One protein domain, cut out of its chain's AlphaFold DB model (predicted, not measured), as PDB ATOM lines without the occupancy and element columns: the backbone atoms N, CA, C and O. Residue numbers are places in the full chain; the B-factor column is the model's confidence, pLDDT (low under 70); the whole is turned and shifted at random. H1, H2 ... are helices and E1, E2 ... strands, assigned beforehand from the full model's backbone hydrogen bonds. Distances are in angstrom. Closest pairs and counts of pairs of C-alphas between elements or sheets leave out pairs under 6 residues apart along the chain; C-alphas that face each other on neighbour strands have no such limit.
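What this domain is: This is residues 25 to 157 of the 158 residues of an uncharacterized protein of Flavobacterium sp. BFFFF1 (UniProt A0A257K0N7). A strongly twisted sheet of five strands has H1 and H5 over one face, with H1 at the end where the long hairpin of E2 and E3 turns and the sheet curling round it. H4 packs along H5 as a helical hairpin, clear of the sheet. The printed part has 133 residues, with five named strands and five named helices in the order E1 E2 E3 E4 H1 H2 H3 H4 H5 E5; the sheet order is E1 E4 E3 E2 E5, all antiparallel. The class is mixed, helices and strands. The whole is compact, with a radius of gyration of the C-alphas of 14.5 A, and elongated in outline, spanning 49 by 32 by 24 A.

Where its parts are: E1 is residues 25 to 27, with C-alpha 25 at (46.071, -6.324, -43.727). E2, residues 40 to 51, is 30.5 A long and bends by 66 degrees at residue 48. E3, residues 56 to 66, is 31.3 A long. E4 is residues 74 to 78 and H1 residues 79 to 85. H2 is residues 91 to 94 and H3 residues 96 to 99. H4, residues 104 to 119, is 22.4 A long and begins at C-alpha 104 (44.253, -27.972, -27.375). H5, residues 131 to 146, is 23.0 A long. E5, residues 149 to 156, is 19.4 A long and ends at C-alpha 156 (42.682, -21.750, -53.688).

How they stand to each other: E1 and E5 are the edge strands. E1 and E4 pair with N 27 and O 75 at 2.8 A. E4 and E3, a hairpin, have N 76 and O 62 at 2.8 A. E3 and E2, also a hairpin, have N 45 and O 61 at 2.8 A. E2 and E5 have N 48 and O 152 at 2.9 A. E2, E3 and E4 form a meander, each strand the antiparallel neighbour of the one before; with E1 beside E4 they make a Greek key. H1 and H5 are on one face of the sheet, as two layers. The closest C-alphas of H1 and E3 are Gly 59 and Val 81, 5.9 A; those of H5 and E2 are Glu 41 and Gly 132, 5.7 A. H4 and H5 touch, closest at the C-alphas of Leu 113 and Lys 135, 5.6 A, with a shallow tilt of 12 degrees, opposite ways. H3 and H4 touch only at the corner, at the C-alphas of Leu 99 and Ser 106, 4.9 A, with residues 104 to 106 of H4 alone. H2 is not on the sheet; the C-alphas of Leu 92 and Met 27 of E1 are its closest pair with that strand, 7.2 A. Every O i to N i+4 pair is within hydrogen-bond range in H1 and H4, and 11 of 12 are in H5; H2 and H3 are too short for such a pair.

The domain as a whole: The C-alphas farthest apart, Thr 53 and Asp 124, are 49.5 A apart. The links E1 to E2 and H4 to H5 are long. The printed part has no cut. Its mean pLDDT is 91.5, and no printed residue is under 70.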
ATOM      1  N   THR A  25      45.434  -6.721 -44.978       97.50
ATOM      2  CA  THR A  25      46.071  -6.324 -43.727       97.50
ATOM      3  C   THR A  25      46.831  -7.516 -43.171       97.50
ATOM      4  O   THR A  25      46.287  -8.613 -43.025       97.50
ATOM      5  N   ARG A  26      48.109  -7.294 -42.867       97.56
ATOM      6  CA  ARG A  26      48.958  -8.272 -42.195       97.56
ATOM      7  C   ARG A  26      48.530  -8.400 -40.738       97.56
ATOM      8  O   ARG A  26      48.391  -7.400 -40.041       97.56
ATOM      9  N   MET A  27      48.315  -9.633 -40.307       96.69
ATOM     10  CA  MET A  27      47.992  -9.979 -38.932       96.69
ATOM     11  C   MET A  27      49.285 -10.156 -38.142       96.69
ATOM     12  O   MET A  27      50.226 -10.803 -38.613       96.69
ATOM     13  N   GLU A  28      49.311  -9.633 -36.922       95.19
ATOM     14  CA  GLU A  28      50.365  -9.924 -35.962       95.19
ATOM     15  C   GLU A  28      50.169 -11.336 -35.410       95.19
ATOM     16  O   GLU A  28      49.074 -11.724 -34.994       95.19
ATOM     17  N   LEU A  29      51.245 -12.118 -35.409       92.38
ATOM     18  CA  LEU A  29      51.258 -13.488 -34.901       92.38
ATOM     19  C   LEU A  29      51.958 -13.535 -33.538       92.38
ATOM     20  O   LEU A  29      52.910 -12.784 -33.326       92.38
ATOM     21  N   PRO A  30      51.571 -14.439 -32.622       90.50
ATOM     22  CA  PRO A  30      52.363 -14.711 -31.425       90.50
ATOM     23  C   PRO A  30      53.801 -15.107 -31.785       90.50
ATOM     24  O   PRO A  30      54.009 -15.821 -32.764       90.50
ATOM     25  N   ALA A  31      54.789 -14.700 -30.983       90.12
ATOM     26  CA  ALA A  31      56.210 -14.931 -31.282       90.12
ATOM     27  C   ALA A  31      56.550 -16.417 -31.521       90.12
ATOM     28  O   ALA A  31      57.274 -16.733 -32.458       90.12
ATOM     29  N   SER A  32      55.954 -17.338 -30.754       87.94
ATOM     30  CA  SER A  32      56.122 -18.795 -30.925       87.94
ATOM     31  C   SER A  32      55.584 -19.341 -32.254       87.94
ATOM     32  O   SER A  32      55.844 -20.486 -32.622       87.94
ATOM     33  N   ARG A  33      54.805 -18.537 -32.980       91.75
ATOM     34  CA  ARG A  33      54.164 -18.876 -34.253       91.75
ATOM     35  C   ARG A  33      54.733 -18.096 -35.438       91.75
ATOM     36  O   ARG A  33      54.328 -18.349 -36.573       91.75
ATOM     37  N   GLN A  34      55.678 -17.190 -35.196       93.25
ATOM     38  CA  GLN A  34      56.383 -16.461 -36.244       93.25
ATOM     39  C   GLN A  34      57.566 -17.277 -36.766       93.25
ATOM     40  O   GLN A  34      58.326 -17.866 -36.000       93.25
ATOM     41  N   ALA A  35      57.729 -17.291 -38.083       95.31
ATOM     42  CA  ALA A  35      58.920 -17.800 -38.744       95.31
ATOM     43  C   ALA A  35      59.768 -16.634 -39.276       95.31
ATOM     44  O   ALA A  35      59.209 -15.615 -39.695       95.31
ATOM     45  N   PRO A  36      61.106 -16.768 -39.295       93.12
ATOM     46  CA  PRO A  36      61.966 -15.779 -39.928       93.12
ATOM     47  C   PRO A  36      61.706 -15.721 -41.437       93.12
ATOM     48  O   PRO A  36      61.260 -16.695 -42.046       93.12
ATOM     49  N   ALA A  37      62.020 -14.582 -42.058       92.62
ATOM     50  CA  ALA A  37      61.984 -14.462 -43.511       92.62
ATOM     51  C   ALA A  37      62.947 -15.466 -44.173       92.62
ATOM     52  O   ALA A  37      64.029 -15.740 -43.653       92.62
ATOM     53  N   GLY A  38      62.565 -15.995 -45.335       92.50
ATOM     54  CA  GLY A  38      63.344 -17.000 -46.057       92.50
ATOM     55  C   GLY A  38      62.568 -17.601 -47.230       92.50
ATOM     56  O   GLY A  38      61.513 -17.071 -47.589       92.50
ATOM     57  N   PRO A  39      63.074 -18.695 -47.835       94.19
ATOM     58  CA  PRO A  39      62.353 -19.449 -48.857       94.19
ATOM     59  C   PRO A  39      60.960 -19.850 -48.369       94.19
ATOM     60  O   PRO A  39      60.800 -20.349 -47.251       94.19
ATOM     61  N   SER A  40      59.952 -19.597 -49.199       95.12
ATOM     62  CA  SER A  40      58.559 -19.721 -48.789       95.12
ATOM     63  C   SER A  40      57.618 -19.980 -49.954       95.12
ATOM     64  O   SER A  40      57.903 -19.621 -51.096       95.12
ATOM     65  N   GLU A  41      56.445 -20.508 -49.628       95.25
ATOM     66  CA  GLU A  41      55.303 -20.649 -50.524       95.25
ATOM     67  C   GLU A  41      54.174 -19.718 -50.059       95.25
ATOM     68  O   GLU A  41      53.843 -19.668 -48.872       95.25
ATOM     69  N   THR A  42      53.580 -18.974 -50.993       96.88
ATOM     70  CA  THR A  42      52.421 -18.118 -50.715       96.88
ATOM     71  C   THR A  42      51.162 -18.840 -51.148       96.88
ATOM     72  O   THR A  42      51.017 -19.142 -52.329       96.88
ATOM     73  N   ILE A  43      50.248 -19.060 -50.207       97.44
ATOM     74  CA  ILE A  43      48.958 -19.702 -50.450       97.44
ATOM     75  C   ILE A  43      47.848 -18.694 -50.192       97.44
ATOM     76  O   ILE A  43      47.801 -18.085 -49.122       97.44
ATOM     77  N   VAL A  44      46.943 -18.522 -51.155       97.06
ATOM     78  CA  VAL A  44      45.802 -17.604 -51.020       97.06
ATOM     79  C   VAL A  44      44.496 -18.383 -51.106       97.06
ATOM     80  O   VAL A  44      44.212 -19.025 -52.118       97.06
ATOM     81  N   TYR A  45      43.673 -18.288 -50.067       96.38
ATOM     82  CA  TYR A  45      42.313 -18.814 -50.048       96.38
ATOM     83  C   TYR A  45      41.311 -17.701 -50.280       96.38
ATOM     84  O   TYR A  45      41.322 -16.693 -49.580       96.38
ATOM     85  N   GLU A  46      40.418 -17.910 -51.241       95.88
ATOM     86  CA  GLU A  46      39.146 -17.204 -51.277       95.88
ATOM     87  C   GLU A  46      38.197 -17.888 -50.297       95.88
ATOM     88  O   GLU A  46      38.037 -19.113 -50.330       95.88
ATOM     89  N   VAL A  47      37.579 -17.102 -49.422       95.06
ATOM     90  CA  VAL A  47      36.743 -17.601 -48.330       95.06
ATOM     91  C   VAL A  47      35.374 -16.945 -48.366       95.06
ATOM     92  O   VAL A  47      35.267 -15.751 -48.649       95.06
ATOM     93  N   SER A  48      34.333 -17.699 -48.034       94.88
ATOM     94  CA  SER A  48      33.113 -17.112 -47.490       94.88
ATOM     95  C   SER A  48      33.258 -17.019 -45.976       94.88
ATOM     96  O   SER A  48      33.923 -17.840 -45.343       94.88
ATOM     97  N   PHE A  49      32.657 -15.992 -45.390       92.69
ATOM     98  CA  PHE A  49      32.624 -15.822 -43.947       92.69
ATOM     99  C   PHE A  49      31.224 -15.451 -43.479       92.69
ATOM    100  O   PHE A  49      30.485 -14.754 -44.178       92.69
ATOM    101  N   LYS A  50      30.883 -15.884 -42.266       92.00
ATOM    102  CA  LYS A  50      29.722 -15.425 -41.504       92.00
ATOM    103  C   LYS A  50      30.203 -14.930 -40.147       92.00
ATOM    104  O   LYS A  50      30.610 -15.733 -39.310       92.00
ATOM    105  N   GLY A  51      30.176 -13.614 -39.949       83.56
ATOM    106  CA  GLY A  51      30.569 -12.997 -38.684       83.56
ATOM    107  C   GLY A  51      29.516 -13.178 -37.589       83.56
ATOM    108  O   GLY A  51      28.355 -13.496 -37.860       83.56
ATOM    109  N   ASN A  52      29.904 -12.901 -36.346       76.50
ATOM    110  CA  ASN A  52      29.021 -12.926 -35.172       76.50
ATOM    111  C   ASN A  52      27.811 -11.969 -35.265       76.50
ATOM    112  O   ASN A  52      26.783 -12.214 -34.642       76.50
ATOM    113  N   THR A  53      27.895 -10.919 -36.086       76.12
ATOM    114  CA  THR A  53      26.784  -9.994 -36.379       76.12
ATOM    115  C   THR A  53      25.760 -10.562 -37.373       76.12
ATOM    116  O   THR A  53      24.821  -9.869 -37.757       76.12
ATOM    117  N   GLY A  54      25.952 -11.800 -37.845       78.94
ATOM    118  CA  GLY A  54      25.129 -12.438 -38.875       78.94
ATOM    119  C   GLY A  54      25.457 -11.991 -40.302       78.94
ATOM    120  O   GLY A  54      24.938 -12.579 -41.250       78.94
ATOM    121  N   LYS A  55      26.340 -10.997 -40.471       81.25
ATOM    122  CA  LYS A  55      26.806 -10.536 -41.783       81.25
ATOM    123  C   LYS A  55      27.609 -11.626 -42.480       81.25
ATOM    124  O   LYS A  55      28.550 -12.180 -41.908       81.25
ATOM    125  N   THR A  56      27.253 -11.885 -43.732       89.31
ATOM    126  CA  THR A  56      27.978 -12.793 -44.620       89.31
ATOM    127  C   THR A  56      28.711 -12.018 -45.701       89.31
ATOM    128  O   THR A  56      28.210 -11.003 -46.184       89.31
ATOM    129  N   GLY A  57      29.859 -12.523 -46.131       91.81
ATOM    130  CA  GLY A  57      30.595 -11.952 -47.250       91.81
ATOM    131  C   GLY A  57      31.633 -12.915 -47.801       91.81
ATOM    132  O   GLY A  57      31.763 -14.046 -47.329       91.81
ATOM    133  N   THR A  58      32.365 -12.454 -48.808       94.00
ATOM    134  CA  THR A  58      33.543 -13.141 -49.338       94.00
ATOM    135  C   THR A  58      34.790 -12.304 -49.102       94.00
ATOM    136  O   THR A  58      34.735 -11.076 -49.043       94.00
ATOM    137  N   GLY A  59      35.927 -12.959 -48.933       94.38
ATOM    138  CA  GLY A  59      37.208 -12.302 -48.726       94.38
ATOM    139  C   GLY A  59      38.358 -13.219 -49.088       94.38
ATOM    140  O   GLY A  59      38.152 -14.282 -49.676       94.38
ATOM    141  N   GLN A  60      39.573 -12.805 -48.747       95.88
ATOM    142  CA  GLN A  60      40.752 -13.628 -48.970       95.88
ATOM    143  C   GLN A  60      41.618 -13.701 -47.719       95.88
ATOM    144  O   GLN A  60      41.748 -12.734 -46.966       95.88
ATOM    145  N   ILE A  61      42.224 -14.868 -47.525       96.94
ATOM    146  CA  ILE A  61      43.226 -15.123 -46.496       96.94
ATOM    147  C   ILE A  61      44.481 -15.617 -47.199       96.94
ATOM    148  O   ILE A  61      44.430 -16.549 -47.999       96.94
ATOM    149  N   LYS A  62      45.607 -14.976 -46.915       97.81
ATOM    150  CA  LYS A  62      46.907 -15.273 -47.503       97.81
ATOM    151  C   LYS A  62      47.864 -15.739 -46.424       97.81
ATOM    152  O   LYS A  62      48.074 -15.050 -45.429       97.81
ATOM    153  N   PHE A  63      48.486 -16.878 -46.670       98.06
ATOM    154  CA  PHE A  63      49.522 -17.459 -45.835       98.06
ATOM    155  C   PHE A  63      50.845 -17.387 -46.584       98.06
ATOM    156  O   PHE A  63      50.928 -17.829 -47.727       98.06
ATOM    157  N   VAL A  64      51.882 -16.864 -45.938       97.81
ATOM    158  CA  VAL A  64      53.264 -17.002 -46.407       97.81
ATOM    159  C   VAL A  64      53.920 -18.046 -45.521       97.81
ATOM    160  O   VAL A  64      54.257 -17.788 -44.360       97.81
ATOM    161  N   VAL A  65      54.015 -19.256 -46.059       96.88
ATOM    162  CA  VAL A  65      54.459 -20.447 -45.345       96.88
ATOM    163  C   VAL A  65      55.948 -20.639 -45.617       96.88
ATOM    164  O   VAL A  65      56.320 -20.780 -46.784       96.88
ATOM    165  N   PRO A  66      56.812 -20.649 -44.590       95.31
ATOM    166  CA  PRO A  66      58.223 -20.938 -44.793       95.31
ATOM    167  C   PRO A  66      58.390 -22.372 -45.298       95.31
ATOM    168  O   PRO A  66      57.590 -23.263 -44.984       95.31
ATOM    169  N   ASP A  67      59.462 -22.613 -46.041       90.94
ATOM    170  CA  ASP A  67      59.817 -23.973 -46.415       90.94
ATOM    171  C   ASP A  67      59.982 -24.813 -45.148       90.94
ATOM    172  O   ASP A  67      59.271 -25.813 -44.982       90.94
ATOM    173  N   ASP A  68      60.804 -24.352 -44.210       88.81
ATOM    174  CA  ASP A  68      61.138 -25.077 -42.989       88.81
ATOM    175  C   ASP A  68      60.478 -24.491 -41.736       88.81
ATOM    176  O   ASP A  68      60.089 -23.325 -41.678       88.81
ATOM    177  N   GLY A  69      60.333 -25.332 -40.712       90.81
ATOM    178  CA  GLY A  69      59.649 -24.976 -39.469       90.81
ATOM    179  C   GLY A  69      58.121 -25.009 -39.565       90.81
ATOM    180  O   GLY A  69      57.533 -25.340 -40.598       90.81
ATOM    181  N   ASN A  70      57.476 -24.699 -38.442       93.06
ATOM    182  CA  ASN A  70      56.026 -24.823 -38.250       93.06
ATOM    183  C   ASN A  70      55.318 -23.461 -38.076       93.06
ATOM    184  O   ASN A  70      54.096 -23.411 -37.970       93.06
ATOM    185  N   GLY A  71      56.067 -22.355 -38.054       94.44
ATOM    186  CA  GLY A  71      55.507 -21.003 -38.003       94.44
ATOM    187  C   GLY A  71      54.995 -20.506 -39.358       94.44
ATOM    188  O   GLY A  71      55.071 -21.202 -40.372       94.44
ATOM    189  N   LEU A  72      54.513 -19.265 -39.374       96.62
ATOM    190  CA  LEU A  72      54.237 -18.504 -40.593       96.62
ATOM    191  C   LEU A  72      55.186 -17.316 -40.690       96.62
ATOM    192  O   LEU A  72      55.471 -16.656 -39.692       96.62
ATOM    193  N   ILE A  73      55.612 -16.998 -41.910       97.50
ATOM    194  CA  ILE A  73      56.285 -15.726 -42.184       97.50
ATOM    195  C   ILE A  73      55.252 -14.607 -42.170       97.50
ATOM    196  O   ILE A  73      55.536 -13.518 -41.685       97.50
ATOM    197  N   ALA A  74      54.060 -14.851 -42.718       97.56
ATOM    198  CA  ALA A  74      52.976 -13.881 -42.722       97.56
ATOM    199  C   ALA A  74      51.610 -14.561 -42.767       97.56
ATOM    200  O   ALA A  74      51.432 -15.602 -43.403       97.56
ATOM    201  N   LEU A  75      50.642 -13.894 -42.152       97.50
ATOM    202  CA  LEU A  75      49.223 -14.115 -42.355       97.50
ATOM    203  C   LEU A  75      48.612 -12.770 -42.728       97.50
ATOM    204  O   LEU A  75      48.795 -11.794 -42.005       97.50
ATOM    205  N   GLU A  76      47.898 -12.706 -43.840       97.88
ATOM    206  CA  GLU A  76      47.203 -11.497 -44.265       97.88
ATOM    207  C   GLU A  76      45.740 -11.812 -44.545       97.88
ATOM    208  O   GLU A  76      45.413 -12.824 -45.161       97.88
ATOM    209  N   ILE A  77      44.853 -10.928 -44.107       96.62
ATOM    210  CA  ILE A  77      43.410 -11.073 -44.267       96.62
ATOM    211  C   ILE A  77      42.890  -9.800 -44.925       96.62
ATOM    212  O   ILE A  77      43.355  -8.700 -44.622       96.62
ATOM    213  N   THR A  78      41.944  -9.934 -45.848       95.81
ATOM    214  CA  THR A  78      41.370  -8.769 -46.520       95.81
ATOM    215  C   THR A  78      40.566  -7.892 -45.558       95.81
ATOM    216  O   THR A  78      39.810  -8.389 -44.722       95.81
ATOM    217  N   ASP A  79      40.691  -6.571 -45.696       93.81
ATOM    218  CA  ASP A  79      40.126  -5.578 -44.769       93.81
ATOM    219  C   ASP A  79      38.620  -5.752 -44.551       93.81
ATOM    220  O   ASP A  79      38.118  -5.571 -43.445       93.81
ATOM    221  N   ASN A  80      37.886  -6.148 -45.590       91.31
ATOM    222  CA  ASN A  80      36.446  -6.363 -45.515       91.31
ATOM    223  C   ASN A  80      36.057  -7.540 -44.601       91.31
ATOM    224  O   ASN A  80      34.984  -7.503 -43.997       91.31
ATOM    225  N   VAL A  81      36.919  -8.554 -44.471       92.81
ATOM    226  CA  VAL A  81      36.750  -9.641 -43.496       92.81
ATOM    227  C   VAL A  81      36.987  -9.071 -42.104       92.81
ATOM    228  O   VAL A  81      36.104  -9.155 -41.260       92.81
ATOM    229  N   LEU A  82      38.123  -8.402 -41.877       92.81
ATOM    230  CA  LEU A  82      38.473  -7.838 -40.567       92.81
ATOM    231  C   LEU A  82      37.401  -6.875 -40.036       92.81
ATOM    232  O   LEU A  82      36.953  -7.009 -38.898       92.81
ATOM    233  N   GLN A  83      36.927  -5.963 -40.890       90.88
ATOM    234  CA  GLN A  83      35.858  -5.014 -40.572       90.88
ATOM    235  C   GLN A  83      34.547  -5.726 -40.232       90.88
ATOM    236  O   GLN A  83      33.879  -5.363 -39.265       90.88
ATOM    237  N   SER A  84      34.179  -6.753 -41.002       89.75
ATOM    238  CA  SER A  84      32.956  -7.529 -40.767       89.75
ATOM    239  C   SER A  84      32.994  -8.333 -39.471       89.75
ATOM    240  O   SER A  84      31.960  -8.502 -38.827       89.75
ATOM    241  N   LEU A  85      34.176  -8.825 -39.097       90.44
ATOM    242  CA  LEU A  85      34.398  -9.581 -37.865       90.44
ATOM    243  C   LEU A  85      34.637  -8.684 -36.644       90.44
ATOM    244  O   LEU A  85      34.642  -9.182 -35.521       90.44
ATOM    245  N   GLY A  86      34.828  -7.376 -36.842       91.19
ATOM    246  CA  GLY A  86      35.137  -6.438 -35.762       91.19
ATOM    247  C   GLY A  86      36.501  -6.693 -35.114       91.19
ATOM    248  O   GLY A  86      36.672  -6.420 -33.928       91.19
ATOM    249  N   ILE A  87      37.461  -7.229 -35.872       92.06
ATOM    250  CA  ILE A  87      38.813  -7.546 -35.394       92.06
ATOM    251  C   ILE A  87      39.857  -6.653 -36.073       92.06
ATOM    252  O   ILE A  87      39.613  -6.066 -37.126       92.06
ATOM    253  N   ASN A  88      41.042  -6.553 -35.473       95.06
ATOM    254  CA  ASN A  88      42.167  -5.782 -36.006       95.06
ATOM    255  C   ASN A  88      43.411  -6.668 -36.189       95.06
ATOM    256  O   ASN A  88      43.400  -7.848 -35.835       95.06
ATOM    257  N   ALA A  89      44.495  -6.088 -36.711       96.06
ATOM    258  CA  ALA A  89      45.750  -6.795 -36.974       96.06
ATOM    259  C   ALA A  89      46.326  -7.525 -35.744       96.06
ATOM    260  O   ALA A  89      46.921  -8.586 -35.892       96.06
ATOM    261  N   ASN A  90      46.095  -7.022 -34.528       95.19
ATOM    262  CA  ASN A  90      46.618  -7.596 -33.283       95.19
ATOM    263  C   ASN A  90      45.730  -8.699 -32.684       95.19
ATOM    264  O   ASN A  90      46.067  -9.250 -31.633       95.19
ATOM    265  N   TYR A  91      44.596  -9.027 -33.313       93.25
ATOM    266  CA  TYR A  91      43.605  -9.935 -32.731       93.25
ATOM    267  C   TYR A  91      44.207 -11.291 -32.340       93.25
ATOM    268  O   TYR A  91      43.978 -11.748 -31.225       93.25
ATOM    269  N   LEU A  92      45.045 -11.897 -33.185       91.44
ATOM    270  CA  LEU A  92      45.639 -13.213 -32.908       91.44
ATOM    271  C   LEU A  92      46.659 -13.194 -31.762       91.44
ATOM    272  O   LEU A  92      46.808 -14.191 -31.060       91.44
ATOM    273  N   VAL A  93      47.321 -12.059 -31.527       90.69
ATOM    274  CA  VAL A  93      48.177 -11.868 -30.347       90.69
ATOM    275  C   VAL A  93      47.323 -11.786 -29.083       90.69
ATOM    276  O   VAL A  93      47.666 -12.384 -28.066       90.69
ATOM    277  N   SER A  94      46.172 -11.111 -29.133       87.12
ATOM    278  CA  SER A  94      45.250 -11.051 -27.987       87.12
ATOM    279  C   SER A  94      44.512 -12.374 -27.734       87.12
ATOM    280  O   SER A  94      44.334 -12.777 -26.586       87.12
ATOM    281  N   ALA A  95      44.171 -13.103 -28.799       83.69
ATOM    282  CA  ALA A  95      43.574 -14.435 -28.764       83.69
ATOM    283  C   ALA A  95      44.623 -15.548 -28.572       83.69
ATOM    284  O   ALA A  95      44.297 -16.734 -28.625       83.69
ATOM    285  N   SER A  96      45.883 -15.179 -28.310       70.00
ATOM    286  CA  SER A  96      47.032 -16.087 -28.251       70.00
ATOM    287  C   SER A  96      46.906 -17.205 -27.231       70.00
ATOM    288  O   SER A  96      47.639 -18.171 -27.359       70.00
ATOM    289  N   ARG A  97      45.975 -17.150 -26.270       72.94
ATOM    290  CA  ARG A  97      45.677 -18.292 -25.387       72.94
ATOM    291  C   ARG A  97      45.309 -19.552 -26.173       72.94
ATOM    292  O   ARG A  97      45.771 -20.626 -25.812       72.94
ATOM    293  N   ALA A  98      44.557 -19.415 -27.265       73.00
ATOM    294  CA  ALA A  98      44.254 -20.533 -28.158       73.00
ATOM    295  C   ALA A  98      45.501 -21.002 -28.932       73.00
ATOM    296  O   ALA A  98      45.629 -22.171 -29.260       73.00
ATOM    297  N   LEU A  99      46.477 -20.126 -29.172       73.62
ATOM    298  CA  LEU A  99      47.732 -20.461 -29.861       73.62
ATOM    299  C   LEU A  99      48.908 -20.749 -28.914       73.62
ATOM    300  O   LEU A  99      50.010 -21.042 -29.392       73.62
ATOM    301  N   ALA A 100      48.690 -20.655 -27.602       76.25
ATOM    302  CA  ALA A 100      49.712 -20.773 -26.576       76.25
ATOM    303  C   ALA A 100      50.199 -22.216 -26.486       76.25
ATOM    304  O   ALA A 100      49.463 -23.164 -26.754       76.25
ATOM    305  N   GLU A 101      51.463 -22.406 -26.126       70.44
ATOM    306  CA  GLU A 101      52.002 -23.751 -25.941       70.44
ATOM    307  C   GLU A 101      51.176 -24.518 -24.901       70.44
ATOM    308  O   GLU A 101      50.859 -24.007 -23.829       70.44
ATOM    309  N   GLY A 102      50.780 -25.740 -25.258       73.38
ATOM    310  CA  GLY A 102      49.969 -26.602 -24.403       73.38
ATOM    311  C   GLY A 102      48.451 -26.459 -24.546       73.38
ATOM    312  O   GLY A 102      47.761 -27.352 -24.062       73.38
ATOM    313  N   SER A 103      47.910 -25.447 -25.240       82.50
ATOM    314  CA  SER A 103      46.464 -25.417 -25.536       82.50
ATOM    315  C   SER A 103      46.063 -26.532 -26.511       82.50
ATOM    316  O   SER A 103      46.881 -27.016 -27.300       82.50
ATOM    317  N   THR A 104      44.792 -26.935 -26.483       84.75
ATOM    318  CA  THR A 104      44.253 -27.972 -27.375       84.75
ATOM    319  C   THR A 104      44.417 -27.587 -28.844       84.75
ATOM    320  O   THR A 104      44.850 -28.400 -29.661       84.75
ATOM    321  N   GLU A 105      44.135 -26.334 -29.191       84.25
ATOM    322  CA  GLU A 105      44.221 -25.831 -30.562       84.25
ATOM    323  C   GLU A 105      45.687 -25.758 -31.014       84.25
ATOM    324  O   GLU A 105      46.022 -26.143 -32.133       84.25
ATOM    325  N   SER A 106      46.593 -25.358 -30.119       85.50
ATOM    326  CA  SER A 106      48.038 -25.311 -30.358       85.50
ATOM    327  C   SER A 106      48.641 -26.699 -30.583       85.50
ATOM    328  O   SER A 106      49.476 -26.873 -31.479       85.50
ATOM    329  N   GLN A 107      48.200 -27.698 -29.813       88.94
ATOM    330  CA  GLN A 107      48.582 -29.098 -30.001       88.94
ATOM    331  C   GLN A 107      48.030 -29.650 -31.320       88.94
ATOM    332  O   GLN A 107      48.784 -30.246 -32.086       88.94
ATOM    333  N   THR A 108      46.756 -29.386 -31.620       91.25
ATOM    334  CA  THR A 108      46.091 -29.827 -32.859       91.25
ATOM    335  C   THR A 108      46.782 -29.250 -34.094       91.25
ATOM    336  O   THR A 108      47.114 -29.984 -35.028       91.25
ATOM    337  N   LEU A 109      47.092 -27.949 -34.073       92.69
ATOM    338  CA  LEU A 109      47.867 -27.286 -35.117       92.69
ATOM    339  C   LEU A 109      49.237 -27.944 -35.294       92.69
ATOM    340  O   LEU A 109      49.624 -28.281 -36.410       92.69
ATOM    341  N   SER A 110      49.964 -28.156 -34.197       93.25
ATOM    342  CA  SER A 110      51.317 -28.720 -34.248       93.25
ATOM    343  C   SER A 110      51.314 -30.146 -34.805       93.25
ATOM    344  O   SER A 110      52.098 -30.453 -35.698       93.25
ATOM    345  N   GLN A 111      50.366 -30.985 -34.379       95.12
ATOM    346  CA  GLN A 111      50.187 -32.337 -34.918       95.12
ATOM    347  C   GLN A 111      49.871 -32.326 -36.419       95.12
ATOM    348  O   GLN A 111      50.435 -33.121 -37.175       95.12
ATOM    349  N   CYS A 112      49.006 -31.413 -36.869       96.81
ATOM    350  CA  CYS A 112      48.690 -31.260 -38.286       96.81
ATOM    351  C   CYS A 112      49.933 -30.865 -39.101       96.81
ATOM    352  O   CYS A 112      50.237 -31.488 -40.122       96.81
ATOM    353  N   LEU A 113      50.700 -29.879 -38.622       96.06
ATOM    354  CA  LEU A 113      51.921 -29.402 -39.277       96.06
ATOM    355  C   LEU A 113      53.000 -30.489 -39.346       96.06
ATOM    356  O   LEU A 113      53.624 -30.676 -40.395       96.06
ATOM    357  N   ASP A 114      53.170 -31.267 -38.279       95.00
ATOM    358  CA  ASP A 114      54.086 -32.407 -38.259       95.00
ATOM    359  C   ASP A 114      53.643 -33.504 -39.230       95.00
ATOM    360  O   ASP A 114      54.472 -34.100 -39.923       95.00
ATOM    361  N   GLY A 115      52.333 -33.734 -39.350       95.88
ATOM    362  CA  GLY A 115      51.756 -34.598 -40.377       95.88
ATOM    363  C   GLY A 115      52.108 -34.133 -41.793       95.88
ATOM    364  O   GLY A 115      52.516 -34.944 -42.627       95.88
ATOM    365  N   CYS A 116      52.032 -32.826 -42.062       96.44
ATOM    366  CA  CYS A 116      52.451 -32.250 -43.340       96.44
ATOM    367  C   CYS A 116      53.948 -32.435 -43.601       96.44
ATOM    368  O   CYS A 116      54.329 -32.799 -44.715       96.44
ATOM    369  N   ASN A 117      54.798 -32.228 -42.592       93.25
ATOM    370  CA  ASN A 117      56.236 -32.455 -42.729       93.25
ATOM    371  C   ASN A 117      56.530 -33.923 -43.049       93.25
ATOM    372  O   ASN A 117      57.246 -34.188 -44.009       93.25
ATOM    373  N   LYS A 118      55.920 -34.874 -42.332       93.75
ATOM    374  CA  LYS A 118      56.106 -36.316 -42.575       93.75
ATOM    375  C   LYS A 118      55.631 -36.751 -43.960       93.75
ATOM    376  O   LYS A 118      56.286 -37.554 -44.610       93.75
ATOM    377  N   LYS A 119      54.488 -36.234 -44.416       95.81
ATOM    378  CA  LYS A 119      53.877 -36.640 -45.691       95.81
ATOM    379  C   LYS A 119      54.567 -36.035 -46.914       95.81
ATOM    380  O   LYS A 119      54.568 -36.651 -47.976       95.81
ATOM    381  N   PHE A 120      55.112 -34.826 -46.784       95.44
ATOM    382  CA  PHE A 120      55.656 -34.048 -47.902       95.44
ATOM    383  C   PHE A 120      57.147 -33.733 -47.741       95.44
ATOM    384  O   PHE A 120      57.618 -32.694 -48.206       95.44
ATOM    385  N   THR A 121      57.889 -34.623 -47.092       93.56
ATOM    386  CA  THR A 121      59.349 -34.560 -47.011       93.56
ATOM    387  C   THR A 121      59.901 -35.952 -47.295       93.56
ATOM    388  O   THR A 121      59.353 -36.942 -46.813       93.56
ATOM    389  N   THR A 122      60.942 -36.045 -48.120       91.25
ATOM    390  CA  THR A 122      61.631 -37.315 -48.375       91.25
ATOM    391  C   THR A 122      62.401 -37.768 -47.131       91.25
ATOM    392  O   THR A 122      62.597 -36.997 -46.191       91.25
ATOM    393  N   ALA A 123      62.879 -39.015 -47.137       90.62
ATOM    394  CA  ALA A 123      63.727 -39.534 -46.064       90.62
ATOM    395  C   ALA A 123      64.993 -38.681 -45.840       90.62
ATOM    396  O   ALA A 123      65.406 -38.496 -44.700       90.62
ATOM    397  N   ASP A 124      65.538 -38.089 -46.907       90.25
ATOM    398  CA  ASP A 124      66.728 -37.225 -46.864       90.25
ATOM    399  C   ASP A 124      66.425 -35.779 -46.425       90.25
ATOM    400  O   ASP A 124      67.277 -34.899 -46.522       90.25
ATOM    401  N   GLY A 125      65.196 -35.495 -45.983       86.62
ATOM    402  CA  GLY A 125      64.795 -34.163 -45.526       86.62
ATOM    403  C   GLY A 125      64.393 -33.197 -46.647       86.62
ATOM    404  O   GLY A 125      64.138 -32.023 -46.379       86.62
ATOM    405  N   VAL A 126      64.283 -33.660 -47.896       90.81
ATOM    406  CA  VAL A 126      63.954 -32.791 -49.036       90.81
ATOM    407  C   VAL A 126      62.450 -32.542 -49.113       90.81
ATOM    408  O   VAL A 126      61.644 -33.471 -49.124       90.81
ATOM    409  N   LYS A 127      62.062 -31.268 -49.214       91.44
ATOM    410  CA  LYS A 127      60.670 -30.843 -49.406       91.44
ATOM    411  C   LYS A 127      60.086 -31.401 -50.706       91.44
ATOM    412  O   LYS A 127      60.649 -31.214 -51.781       91.44
ATOM    413  N   ILE A 128      58.891 -31.976 -50.618       93.19
ATOM    414  CA  ILE A 128      58.081 -32.403 -51.764       93.19
ATOM    415  C   ILE A 128      56.983 -31.363 -52.030       93.19
ATOM    416  O   ILE A 128      56.477 -30.699 -51.118       93.19
ATOM    417  N   LYS A 129      56.593 -31.217 -53.303       92.62
ATOM    418  CA  LYS A 129      55.491 -30.343 -53.731       92.62
ATOM    419  C   LYS A 129      54.214 -30.628 -52.927       92.62
ATOM    420  O   LYS A 129      53.807 -31.777 -52.787       92.62
ATOM    421  N   GLY A 130      53.563 -29.567 -52.445       92.38
ATOM    422  CA  GLY A 130      52.325 -29.644 -51.662       92.38
ATOM    423  C   GLY A 130      52.502 -29.448 -50.153       92.38
ATOM    424  O   GLY A 130      51.496 -29.275 -49.462       92.38
ATOM    425  N   ARG A 131      53.744 -29.399 -49.637       94.25
ATOM    426  CA  ARG A 131      54.015 -29.129 -48.212       94.25
ATOM    427  C   ARG A 131      53.436 -27.787 -47.753       94.25
ATOM    428  O   ARG A 131      52.768 -27.762 -46.721       94.25
ATOM    429  N   GLY A 132      53.642 -26.701 -48.504       94.88
ATOM    430  CA  GLY A 132      53.148 -25.375 -48.120       94.88
ATOM    431  C   GLY A 132      51.625 -25.316 -48.082       94.88
ATOM    432  O   GLY A 132      51.064 -24.932 -47.060       94.88
ATOM    433  N   LYS A 133      50.940 -25.825 -49.117       95.88
ATOM    434  CA  LYS A 133      49.470 -25.960 -49.115       95.88
ATOM    435  C   LYS A 133      48.944 -26.804 -47.946       95.88
ATOM    436  O   LYS A 133      47.951 -26.438 -47.324       95.88
ATOM    437  N   CYS A 134      49.602 -27.920 -47.621       97.25
ATOM    438  CA  CYS A 134      49.229 -28.737 -46.463       97.25
ATOM    439  C   CYS A 134      49.324 -27.929 -45.160       97.25
ATOM    440  O   CYS A 134      48.365 -27.880 -44.393       97.25
ATOM    441  N   LYS A 135      50.446 -27.230 -44.944       97.06
ATOM    442  CA  LYS A 135      50.640 -26.378 -43.764       97.06
ATOM    443  C   LYS A 135      49.629 -25.227 -43.715       97.06
ATOM    444  O   LYS A 135      49.074 -24.963 -42.654       97.06
ATOM    445  N   ALA A 136      49.342 -24.582 -44.845       97.38
ATOM    446  CA  ALA A 136      48.335 -23.525 -44.935       97.38
ATOM    447  C   ALA A 136      46.930 -24.030 -44.560       97.38
ATOM    448  O   ALA A 136      46.193 -23.316 -43.891       97.38
ATOM    449  N   ASN A 137      46.568 -25.270 -44.915       96.88
ATOM    450  CA  ASN A 137      45.318 -25.889 -44.456       96.88
ATOM    451  C   ASN A 137      45.282 -26.090 -42.935       96.88
ATOM    452  O   ASN A 137      44.258 -25.809 -42.322       96.88
ATOM    453  N   CYS A 138      46.383 -26.538 -42.320       96.94
ATOM    454  CA  CYS A 138      46.459 -26.654 -40.859       96.94
ATOM    455  C   CYS A 138      46.240 -25.297 -40.182       96.94
ATOM    456  O   CYS A 138      45.445 -25.177 -39.255       96.94
ATOM    457  N   TRP A 139      46.912 -24.264 -40.693       96.12
ATOM    458  CA  TRP A 139      46.763 -22.897 -40.207       96.12
ATOM    459  C   TRP A 139      45.353 -22.344 -40.405       96.12
ATOM    460  O   TRP A 139      44.833 -21.679 -39.514       96.12
ATOM    461  N   PHE A 140      44.725 -22.636 -41.542       95.88
ATOM    462  CA  PHE A 140      43.342 -22.254 -41.795       95.88
ATOM    463  C   PHE A 140      42.380 -22.897 -40.793       95.88
ATOM    464  O   PHE A 140      41.583 -22.177 -40.203       95.88
ATOM    465  N   GLY A 141      42.519 -24.199 -40.520       93.62
ATOM    466  CA  GLY A 141      41.704 -24.881 -39.509       93.62
ATOM    467  C   GLY A 141      41.866 -24.274 -38.113       93.62
ATOM    468  O   GLY A 141      40.894 -24.090 -37.394       93.62
ATOM    469  N   SER A 142      43.078 -23.855 -37.735       92.19
ATOM    470  CA  SER A 142      43.257 -23.113 -36.479       92.19
ATOM    471  C   SER A 142      42.587 -21.741 -36.490       92.19
ATOM    472  O   SER A 142      42.084 -21.307 -35.459       92.19
ATOM    473  N   LEU A 143      42.563 -21.039 -37.627       92.44
ATOM    474  CA  LEU A 143      41.857 -19.762 -37.723       92.44
ATOM    475  C   LEU A 143      40.341 -19.922 -37.591       92.44
ATOM    476  O   LEU A 143      39.717 -19.028 -37.026       92.44
ATOM    477  N   GLU A 144      39.764 -21.025 -38.073       91.06
ATOM    478  CA  GLU A 144      38.333 -21.325 -37.910       91.06
ATOM    479  C   GLU A 144      37.923 -21.400 -36.435       91.06
ATOM    480  O   GLU A 144      36.858 -20.909 -36.076       91.06
ATOM    481  N   GLU A 145      38.794 -21.925 -35.572       88.12
ATOM    482  CA  GLU A 145      38.536 -22.029 -34.129       88.12
ATOM    483  C   GLU A 145      38.780 -20.709 -33.373       88.12
ATOM    484  O   GLU A 145      38.213 -20.466 -32.309       88.12
ATOM    485  N   ILE A 146      39.650 -19.840 -33.898       89.69
ATOM    486  CA  ILE A 146      40.104 -18.623 -33.198       89.69
ATOM    487  C   ILE A 146      39.282 -17.393 -33.582       89.69
ATOM    488  O   ILE A 146      39.061 -16.485 -32.767       89.69
ATOM    489  N   LEU A 147      38.902 -17.296 -34.853       90.62
ATOM    490  CA  LEU A 147      38.194 -16.137 -35.363       90.62
ATOM    491  C   LEU A 147      36.724 -16.189 -34.931       90.62
ATOM    492  O   LEU A 147      36.124 -17.258 -34.894       90.62
ATOM    493  N   PRO A 148      36.094 -15.036 -34.642       89.56
ATOM    494  CA  PRO A 148      34.688 -14.975 -34.246       89.56
ATOM    495  C   PRO A 148      33.770 -15.094 -35.478       89.56
ATOM    496  O   PRO A 148      32.920 -14.234 -35.737       89.56
ATOM    497  N   ALA A 149      33.997 -16.125 -36.289       89.12
ATOM    498  CA  ALA A 149      33.395 -16.311 -37.595       89.12
ATOM    499  C   ALA A 149      33.323 -17.787 -37.965       89.12
ATOM    500  O   ALA A 149      34.226 -18.554 -37.657       89.12
ATOM    501  N   VAL A 150      32.314 -18.146 -38.752       89.56
ATOM    502  CA  VAL A 150      32.405 -19.355 -39.574       89.56
ATOM    503  C   VAL A 150      33.114 -18.967 -40.860       89.56
ATOM    504  O   VAL A 150      32.629 -18.083 -41.575       89.56
ATOM    505  N   LEU A 151      34.245 -19.603 -41.146       92.62
ATOM    506  CA  LEU A 151      34.936 -19.480 -42.423       92.62
ATOM    507  C   LEU A 151      34.687 -20.727 -43.266       92.62
ATOM    508  O   LEU A 151      34.411 -21.807 -42.761       92.62
ATOM    509  N   THR A 152      34.737 -20.574 -44.582       92.25
ATOM    510  CA  THR A 152      34.698 -21.711 -45.500       92.25
ATOM    511  C   THR A 152      35.531 -21.381 -46.720       92.25
ATOM    512  O   THR A 152      35.347 -20.335 -47.346       92.25
ATOM    513  N   ILE A 153      36.457 -22.273 -47.073       92.81
ATOM    514  CA  ILE A 153      37.241 -22.134 -48.300       92.81
ATOM    515  C   ILE A 153      36.311 -22.315 -49.500       92.81
ATOM    516  O   ILE A 153      35.676 -23.356 -49.655       92.81
ATOM    517  N   ILE A 154      36.279 -21.316 -50.379       93.44
ATOM    518  CA  ILE A 154      35.619 -21.397 -51.684       93.44
ATOM    519  C   ILE A 154      36.584 -22.027 -52.690       93.44
ATOM    520  O   ILE A 154      36.243 -22.997 -53.365       93.44
ATOM    521  N   LYS A 155      37.803 -21.481 -52.795       91.50
ATOM    522  CA  LYS A 155      38.870 -22.013 -53.655       91.50
ATOM    523  C   LYS A 155      40.251 -21.495 -53.259       91.50
ATOM    524  O   LYS A 155      40.390 -20.507 -52.542       91.50
ATOM    525  N   VAL A 156      41.274 -22.158 -53.790       90.50
ATOM    526  CA  VAL A 156      42.682 -21.750 -53.688       90.50
ATOM    527  C   VAL A 156      43.060 -20.967 -54.946       90.50
ATOM    528  O   VAL A 156      42.786 -21.434 -56.051       90.50
ATOM    529  N   LEU A 157      43.645 -19.780 -54.784       85.06
ATOM    530  CA  LEU A 157      43.997 -18.860 -55.879       85.06
ATOM    531  C   LEU A 157      45.470 -18.942 -56.307       85.06
ATOM    532  O   LEU A 157      45.834 -18.383 -57.339       85.06
TER     533      LEU A 157